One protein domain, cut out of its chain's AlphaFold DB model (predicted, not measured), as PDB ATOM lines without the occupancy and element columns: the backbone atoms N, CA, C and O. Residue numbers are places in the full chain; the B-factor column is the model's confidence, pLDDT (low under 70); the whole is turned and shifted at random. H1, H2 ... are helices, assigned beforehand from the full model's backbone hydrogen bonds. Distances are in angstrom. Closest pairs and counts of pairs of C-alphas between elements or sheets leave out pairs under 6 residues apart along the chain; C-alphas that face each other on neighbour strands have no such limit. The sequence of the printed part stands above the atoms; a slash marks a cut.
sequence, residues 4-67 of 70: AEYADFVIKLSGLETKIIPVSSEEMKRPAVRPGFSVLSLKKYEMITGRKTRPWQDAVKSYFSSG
ATOM      1  N   ALA A   4     107.455 139.178  73.893       97.06
ATOM      2  CA  ALA A   4     107.458 139.719  72.538       97.06
ATOM      3  C   ALA A   4     107.365 141.254  72.540       97.06
ATOM      4  O   ALA A   4     108.132 141.912  71.849       97.06
ATOM      5  N   GLU A   5     106.496 141.828  73.379       97.62
ATOM      6  CA  GLU A   5     106.384 143.287  73.547       97.62
ATOM      7  C   GLU A   5     107.672 143.901  74.115       97.62
ATOM      8  O   GLU A   5     108.102 144.969  73.682       97.62
ATOM      9  N   TYR A   6     108.300 143.224  75.083       97.75
ATOM     10  CA  TYR A   6     109.572 143.667  75.651       97.75
ATOM     11  C   TYR A   6     110.691 143.658  74.600       97.75
ATOM     12  O   TYR A   6     111.424 144.637  74.474       97.75
ATOM     13  N   ALA A   7     110.791 142.582  73.811       97.38
ATOM     14  CA  ALA A   7     111.773 142.463  72.737       97.38
ATOM     15  C   ALA A   7     111.561 143.518  71.641       97.38
ATOM     16  O   ALA A   7     112.523 144.169  71.240       97.38
ATOM     17  N   ASP A   8     110.318 143.737  71.204       97.69
ATOM     18  CA  ASP A   8     109.977 144.755  70.200       97.69
ATOM     19  C   ASP A   8     110.379 146.161  70.667       97.69
ATOM     20  O   ASP A   8     111.017 146.909  69.925       97.69
ATOM     21  N   PHE A   9     110.099 146.493  71.929       97.38
ATOM     22  CA  PHE A   9     110.514 147.764  72.515       97.38
ATOM     23  C   PHE A   9     112.040 147.936  72.523       97.38
ATOM     24  O   PHE A   9     112.539 149.003  72.163       97.38
ATOM     25  N   VAL A  10     112.786 146.898  72.920       97.00
ATOM     26  CA  VAL A  10     114.258 146.934  72.961       97.00
ATOM     27  C   VAL A  10     114.844 147.087  71.558       97.00
ATOM     28  O   VAL A  10     115.699 147.942  71.362       97.00
ATOM     29  N   ILE A  11     114.369 146.318  70.574       96.12
ATOM     30  CA  ILE A  11     114.853 146.390  69.187       96.12
ATOM     31  C   ILE A  11     114.613 147.772  68.575       96.12
ATOM     32  O   ILE A  11     115.535 148.343  67.989       96.12
ATOM     33  N   LYS A  12     113.417 148.343  68.774       94.94
ATOM     34  CA  LYS A  12     113.102 149.713  68.337       94.94
ATOM     35  C   LYS A  12     114.025 150.740  68.985       94.94
ATOM     36  O   LYS A  12     114.494 151.651  68.312       94.94
ATOM     37  N   LEU A  13     114.300 150.586  70.281       94.94
ATOM     38  CA  LEU A  13     115.194 151.486  71.003       94.94
ATOM     39  C   LEU A  13     116.653 151.375  70.526       94.94
ATOM     40  O   LEU A  13     117.357 152.379  70.519       94.94
ATOM     41  N   SER A  14     117.088 150.190  70.090       93.50
ATOM     42  CA  SER A  14     118.415 149.965  69.501       93.50
ATOM     43  C   SER A  14     118.583 150.534  68.087       93.50
ATOM     44  O   SER A  14     119.684 150.466  67.549       93.50
ATOM     45  N   GLY A  15     117.521 151.044  67.453       94.31
ATOM     46  CA  GLY A  15     117.565 151.523  66.066       94.31
ATOM     47  C   GLY A  15     117.724 150.413  65.021       94.31
ATOM     48  O   GLY A  15     118.137 150.688  63.898       94.31
ATOM     49  N   LEU A  16     117.424 149.159  65.376       94.75
ATOM     50  CA  LEU A  16     117.531 148.014  64.470       94.75
ATOM     51  C   LEU A  16     116.212 147.778  63.726       94.75
ATOM     52  O   LEU A  16     115.138 147.772  64.325       94.75
ATOM     53  N   GLU A  17     116.296 147.453  62.438       93.31
ATOM     54  CA  GLU A  17     115.139 147.125  61.589       93.31
ATOM     55  C   GLU A  17     114.734 145.641  61.688       93.31
ATOM     56  O   GLU A  17     114.405 144.982  60.703       93.31
ATOM     57  N   THR A  18     114.789 145.062  62.889       96.50
ATOM     58  CA  THR A  18     114.429 143.649  63.093       96.50
ATOM     59  C   THR A  18     112.949 143.511  63.440       96.50
ATOM     60  O   THR A  18     112.466 144.088  64.410       96.50
ATOM     61  N   LYS A  19     112.211 142.697  62.677       95.81
ATOM     62  CA  LYS A  19     110.804 142.395  62.970       95.81
ATOM     63  C   LYS A  19     110.695 141.332  64.064       95.81
ATOM     64  O   LYS A  19     111.167 140.211  63.888       95.81
ATOM     65  N   ILE A  20     110.000 141.653  65.155       97.31
ATOM     66  CA  ILE A  20     109.648 140.673  66.188       97.31
ATOM     67  C   ILE A  20     108.359 139.948  65.802       97.31
ATOM     68  O   ILE A  20     107.336 140.572  65.522       97.31
ATOM     69  N   ILE A  21     108.415 138.615  65.799       96.75
ATOM     70  CA  ILE A  21     107.265 137.743  65.557       96.75
ATOM     71  C   ILE A  21     106.893 137.090  66.896       96.75
ATOM     72  O   ILE A  21     107.705 136.341  67.444       96.75
ATOM     73  N   PRO A  22     105.713 137.389  67.469       95.56
ATOM     74  CA  PRO A  22     105.260 136.734  68.688       95.56
ATOM     75  C   PRO A  22     104.966 135.255  68.417       95.56
ATOM     76  O   PRO A  22     104.432 134.910  67.367       95.56
ATOM     77  N   VAL A  23     105.280 134.401  69.388       94.75
ATOM     78  CA  VAL A  23     104.971 132.964  69.363       94.75
ATOM     79  C   VAL A  23     104.350 132.540  70.689       94.75
ATOM     80  O   VAL A  23     104.564 133.194  71.719       94.75
ATOM     81  N   SER A  24     103.592 131.447  70.673       92.56
ATOM     82  CA  SER A  24     103.019 130.856  71.883       92.56
ATOM     83  C   SER A  24     104.073 130.130  72.731       92.56
ATOM     84  O   SER A  24     105.194 129.849  72.293       92.56
ATOM     85  N   SER A  25     103.737 129.832  73.989       89.75
ATOM     86  CA  SER A  25     104.659 129.086  74.861       89.75
ATOM     87  C   SER A  25     104.744 127.612  74.459       89.75
ATOM     88  O   SER A  25     105.789 126.981  74.636       89.75
ATOM     89  N   GLU A  26     103.667 127.092  73.880       88.94
ATOM     90  CA  GLU A  26     103.481 125.732  73.390       88.94
ATOM     91  C   GLU A  26     104.415 125.438  72.206       88.94
ATOM     92  O   GLU A  26     105.044 124.378  72.156       88.94
ATOM     93  N   GLU A  27     104.587 126.406  71.300       91.50
ATOM     94  CA  GLU A  27     105.504 126.311  70.154       91.50
ATOM     95  C   GLU A  27     106.971 126.129  70.572       91.50
ATOM     96  O   GLU A  27     107.740 125.459  69.884       91.50
ATOM     97  N   MET A  28     107.368 126.680  71.724       87.44
ATOM     98  CA  MET A  28     108.759 126.677  72.190       87.44
ATOM     99  C   MET A  28     109.210 125.347  72.828       87.44
ATOM    100  O   MET A  28     110.400 125.206  73.109       87.44
ATOM    101  N   LYS A  29     108.291 124.397  73.092       85.25
ATOM    102  CA  LYS A  29     108.549 123.021  73.596       85.25
ATOM    103  C   LYS A  29     109.658 122.907  74.660       85.25
ATOM    104  O   LYS A  29     110.536 122.048  74.584       85.25
ATOM    105  N   ARG A  30     109.647 123.787  75.663       89.56
ATOM    106  CA  ARG A  30     110.682 123.813  76.712       89.56
ATOM    107  C   ARG A  30     110.404 122.741  77.779       89.56
ATOM    108  O   ARG A  30     109.248 122.607  78.171       89.56
ATOM    109  N   PRO A  31     111.429 122.056  78.331       93.00
ATOM    110  CA  PRO A  31     111.227 121.067  79.398       93.00
ATOM    111  C   PRO A  31     110.617 121.651  80.681       93.00
ATOM    112  O   PRO A  31     109.870 120.981  81.383       93.00
ATOM    113  N   ALA A  32     110.942 122.909  80.999       93.69
ATOM    114  CA  ALA A  32     110.442 123.587  82.188       93.69
ATOM    115  C   ALA A  32     109.172 124.389  81.883       93.69
ATOM    116  O   ALA A  32     109.191 125.302  81.052       93.69
ATOM    117  N   VAL A  33     108.103 124.105  82.632       91.38
ATOM    118  CA  VAL A  33     106.846 124.860  82.574       91.38
ATOM    119  C   VAL A  33     107.080 126.297  83.043       91.38
ATOM    120  O   VAL A  33     107.768 126.554  84.036       91.38
ATOM    121  N   ARG A  34     106.514 127.259  82.310       92.75
ATOM    122  CA  ARG A  34     106.550 128.686  82.647       92.75
ATOM    123  C   ARG A  34     105.129 129.174  82.929       92.75
ATOM    124  O   ARG A  34     104.218 128.794  82.200       92.75
ATOM    125  N   PRO A  35     104.924 130.017  83.952       93.25
ATOM    126  CA  PRO A  35     103.615 130.602  84.200       93.25
ATOM    127  C   PRO A  35     103.243 131.569  83.070       93.25
ATOM    128  O   PRO A  35     104.066 132.386  82.655       93.25
ATOM    129  N   GLY A  36     101.986 131.523  82.622       93.25
ATOM    130  CA  GLY A  36     101.455 132.475  81.636       93.25
ATOM    131  C   GLY A  36     101.375 133.916  82.159       93.25
ATOM    132  O   GLY A  36     101.353 134.861  81.378       93.25
ATOM    133  N   PHE A  37     101.389 134.096  83.485       95.69
ATOM    134  CA  PHE A  37     101.373 135.399  84.140       95.69
ATOM    135  C   PHE A  37     102.319 135.412  85.345       95.69
ATOM    136  O   PHE A  37     102.177 134.614  86.267       95.69
ATOM    137  N   SER A  38     103.297 136.316  85.329       96.12
ATOM    138  CA  SER A  38     104.346 136.424  86.360       96.12
ATOM    139  C   SER A  38     104.565 137.861  86.854       96.12
ATOM    140  O   SER A  38     105.617 138.182  87.403       96.12
ATOM    141  N   VAL A  39     103.575 138.745  86.675       96.62
ATOM    142  CA  VAL A  39     103.647 140.119  87.196       96.62
ATOM    143  C   VAL A  39     103.544 140.096  88.719       96.62
ATOM    144  O   VAL A  39     102.611 139.526  89.282       96.62
ATOM    145  N   LEU A  40     104.499 140.746  89.385       96.88
ATOM    146  CA  LEU A  40     104.546 140.849  90.840       96.88
ATOM    147  C   LEU A  40     103.885 142.142  91.325       96.88
ATOM    148  O   LEU A  40     104.018 143.201  90.714       96.88
ATOM    149  N   SER A  41     103.206 142.059  92.467       96.81
ATOM    150  CA  SER A  41     102.641 143.225  93.147       96.81
ATOM    151  C   SER A  41     103.729 144.012  93.876       96.81
ATOM    152  O   SER A  41     104.485 143.452  94.670       96.81
ATOM    153  N   LEU A  42     103.752 145.328  93.674       97.25
ATOM    154  CA  LEU A  42     104.689 146.241  94.336       97.25
ATOM    155  C   LEU A  42     104.107 146.902  95.594       97.25
ATOM    156  O   LEU A  42     104.797 147.670  96.260       97.25
ATOM    157  N   LYS A  43     102.869 146.555  95.973       97.69
ATOM    158  CA  LYS A  43     102.136 147.195  97.079       97.69
ATOM    159  C   LYS A  43     102.929 147.248  98.386       97.69
ATOM    160  O   LYS A  43     102.925 148.266  99.064       97.69
ATOM    161  N   LYS A  44     103.632 146.165  98.744       98.00
ATOM    162  CA  LYS A  44     104.420 146.113  99.988       98.00
ATOM    163  C   LYS A  44     105.607 147.080  99.956       98.00
ATOM    164  O   LYS A  44     105.889 147.721 100.961       98.00
ATOM    165  N   TYR A  45     106.279 147.197  98.812       98.12
ATOM    166  CA  TYR A  45     107.364 148.159  98.626       98.12
ATOM    167  C   TYR A  45     106.845 149.597  98.736       98.12
ATOM    168  O   TYR A  45     107.414 150.394  99.482       98.12
ATOM    169  N   GLU A  46     105.739 149.901  98.055       98.12
ATOM    170  CA  GLU A  46     105.118 151.229  98.084       98.12
ATOM    171  C   GLU A  46     104.671 151.611  99.500       98.12
ATOM    172  O   GLU A  46     104.964 152.711  99.957       98.12
ATOM    173  N   MET A  47     104.041 150.684 100.224       98.12
ATOM    174  CA  MET A  47     103.572 150.902 101.595       98.12
ATOM    175  C   MET A  47     104.718 151.170 102.581       98.12
ATOM    176  O   MET A  47     104.583 152.027 103.446       98.12
ATOM    177  N   ILE A  48     105.834 150.444 102.468       98.50
ATOM    178  CA  ILE A  48     106.967 150.578 103.399       98.50
ATOM    179  C   ILE A  48     107.798 151.828 103.096       98.50
ATOM    180  O   ILE A  48     108.300 152.473 104.011       98.50
ATOM    181  N   THR A  49     107.986 152.153 101.817       98.19
ATOM    182  CA  THR A  49     108.944 153.193 101.405       98.19
ATOM    183  C   THR A  49     108.293 154.519 101.023       98.19
ATOM    184  O   THR A  49     108.998 155.520 100.899       98.19
ATOM    185  N   GLY A  50     106.983 154.534 100.764       97.94
ATOM    186  CA  GLY A  50     106.278 155.673 100.172       97.94
ATOM    187  C   GLY A  50     106.672 155.961  98.717       97.94
ATOM    188  O   GLY A  50     106.285 156.993  98.170       97.94
ATOM    189  N   ARG A  51     107.462 155.087  98.075       97.50
ATOM    190  CA  ARG A  51     107.992 155.287  96.719       97.50
ATOM    191  C   ARG A  51     107.338 154.343  95.726       97.50
ATOM    192  O   ARG A  51     107.092 153.182  96.032       97.50
ATOM    193  N   LYS A  52     107.150 154.828  94.500       96.44
ATOM    194  CA  LYS A  52     106.764 154.007  93.347       96.44
ATOM    195  C   LYS A  52     107.997 153.647  92.533       96.44
ATOM    196  O   LYS A  52     108.905 154.466  92.378       96.44
ATOM    197  N   THR A  53     108.032 152.435  91.992       95.50
ATOM    198  CA  THR A  53     109.069 152.073  91.021       95.50
ATOM    199  C   THR A  53     108.770 152.734  89.682       95.50
ATOM    200  O   THR A  53     107.608 152.867  89.296       95.50
ATOM    201  N   ARG A  54     109.815 153.090  88.935       96.00
ATOM    202  CA  ARG A  54     109.655 153.581  87.561       96.00
ATOM    203  C   ARG A  54     108.993 152.530  86.652       96.00
ATOM    204  O   ARG A  54     109.200 151.333  86.878       96.00
ATOM    205  N   PRO A  55     108.266 152.952  85.602       96.75
ATOM    206  CA  PRO A  55     107.886 152.071  84.503       96.75
ATOM    207  C   PRO A  55     109.107 151.345  83.928       96.75
ATOM    208  O   PRO A  55     110.211 151.895  83.861       96.75
ATOM    209  N   TRP A  56     108.926 150.098  83.492       96.88
ATOM    210  CA  TRP A  56     110.040 149.291  82.987       96.88
ATOM    211  C   TRP A  56     110.657 149.891  81.714       96.88
ATOM    212  O   TRP A  56     111.863 149.779  81.517       96.88
ATOM    213  N   GLN A  57     109.869 150.585  80.887       97.62
ATOM    214  CA  GLN A  57     110.338 151.256  79.672       97.62
ATOM    215  C   GLN A  57     111.398 152.314  79.990       97.62
ATOM    216  O   GLN A  57     112.423 152.394  79.313       97.62
ATOM    217  N   ASP A  58     111.185 153.094  81.052       97.19
ATOM    218  CA  ASP A  58     112.144 154.104  81.500       97.19
ATOM    219  C   ASP A  58     113.405 153.448  82.065       97.19
ATOM    220  O   ASP A  58     114.511 153.962  81.896       97.19
ATOM    221  N   ALA A  59     113.261 152.273  82.690       95.69
ATOM    222  CA  ALA A  59     114.403 151.484  83.127       95.69
ATOM    223  C   ALA A  59     115.266 150.999  81.959       95.69
ATOM    224  O   ALA A  59     116.490 151.115  82.031       95.69
ATOM    225  N   VAL A  60     114.641 150.525  80.881       95.94
ATOM    226  CA  VAL A  60     115.337 150.106  79.656       95.94
ATOM    227  C   VAL A  60     116.021 151.300  78.986       95.94
ATOM    228  O   VAL A  60     117.216 151.239  78.718       95.94
ATOM    229  N   LYS A  61     115.325 152.428  78.798       95.88
ATOM    230  CA  LYS A  61     115.926 153.657  78.237       95.88
ATOM    231  C   LYS A  61     117.128 154.144  79.047       95.88
ATOM    232  O   LYS A  61     118.170 154.489  78.488       95.88
ATOM    233  N   SER A  62     116.996 154.136  80.371       95.00
ATOM    234  CA  SER A  62     118.076 154.477  81.298       95.00
ATOM    235  C   SER A  62     119.263 153.517  81.167       95.00
ATOM    236  O   SER A  62     120.403 153.976  81.185       95.00
ATOM    237  N   TYR A  63     119.012 152.215  80.987       94.31
ATOM    238  CA  TYR A  63     120.062 151.224  80.748       94.31
ATOM    239  C   TYR A  63     120.866 151.534  79.476       94.31
ATOM    240  O   TYR A  63     122.092 151.623  79.551       94.31
ATOM    241  N   PHE A  64     120.188 151.795  78.353       91.12
ATOM    242  CA  PHE A  64     120.824 152.201  77.090       91.12
ATOM    243  C   PHE A  64     121.645 153.488  77.238       91.12
ATOM    244  O   PHE A  64     122.793 153.551  76.813       91.12
ATOM    245  N   SER A  65     121.088 154.492  77.921       89.44
ATOM    246  CA  SER A  65     121.756 155.788  78.119       89.44
ATOM    247  C   SER A  65     122.995 155.692  79.018       89.44
ATOM    248  O   SER A  65     123.910 156.499  78.901       89.44
ATOM    249  N   SER A  66     123.052 154.702  79.915       83.94
ATOM    250  CA  SER A  66     124.181 154.495  80.834       83.94
ATOM    251  C   SER A  66     125.426 153.849  80.200       83.94
ATOM    252  O   SER A  66     126.364 153.504  80.917       83.94
ATOM    253  N   GLY A  67     125.459 153.670  78.873       61.28
ATOM    254  CA  GLY A  67     126.649 153.225  78.135       61.28
ATOM    255  C   GLY A  67     127.015 151.746  78.302       61.28
ATOM    256  O   GLY A  67     128.101 151.340  77.894       61.28
TER     257      GLY A  67
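AT A GLANCE: This is residues 4 to 67 of the 70 residues of the protein "dTDP-4-dehydrorhamnose reductase" of Proteobacteria bacterium (UniProt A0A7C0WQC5). The printed part is an open, flat loop of chain with an empty middle: it starts with helix H1, swings out through a long stretch with no named element, turns at the small helix H2 at the far end of the longest axis, and comes back to helix H3, near H1. Residues 26 to 32 in the long stretch stick out and stand free. The printed part has 64 residues, with three named helices in the order H1, H2, H3 and no named strand. The class is all helix, though under half of the residues, 27 of 64, are in named elements. The whole is only just loose, close to extended, with a radius of gyration of the C-alphas of 16.0 A and spans of 41 by 33 by 15 A.

IN THESE COORDINATES: H1 covers residues 4 to 13, 14.2 A from first to last C-alpha, and begins with C-alpha 4 at (107.458, 139.719, 72.538). Residues 14 to 42 follow with no named element. H2 covers residues 43 to 49, 10.1 A long, with C-alpha 43 at (102.136, 147.195, 97.079). H3 covers residues 56 to 65, 14.3 A long, and ends with C-alpha 65 at (121.756, 155.788, 78.119).

HOW THE PARTS SIT: H1 and H3 only just touch, with 3 pairs of C-alphas within 8 A. Their closest C-alphas, those of Val 10 and Val 60, are 7.5 A apart. They run the same way at a shallow tilt of 32 degrees, only just short of steep. H2 is apart from H1 and from H3. In H1, H2 and H3 every O i to N i+4 pair is within hydrogen-bond range.

THE WHOLE: The two C-alphas farthest apart, those of Glu 17 and Ile 48, are 42.7 A apart. The printed part has no cut. The link from H1 to H2, 29 residues, is long; the link from H2 to H3, 6 residues, is short. The mean pLDDT of the printed part is 94.4, and residue 67 is the one printed residue under 70.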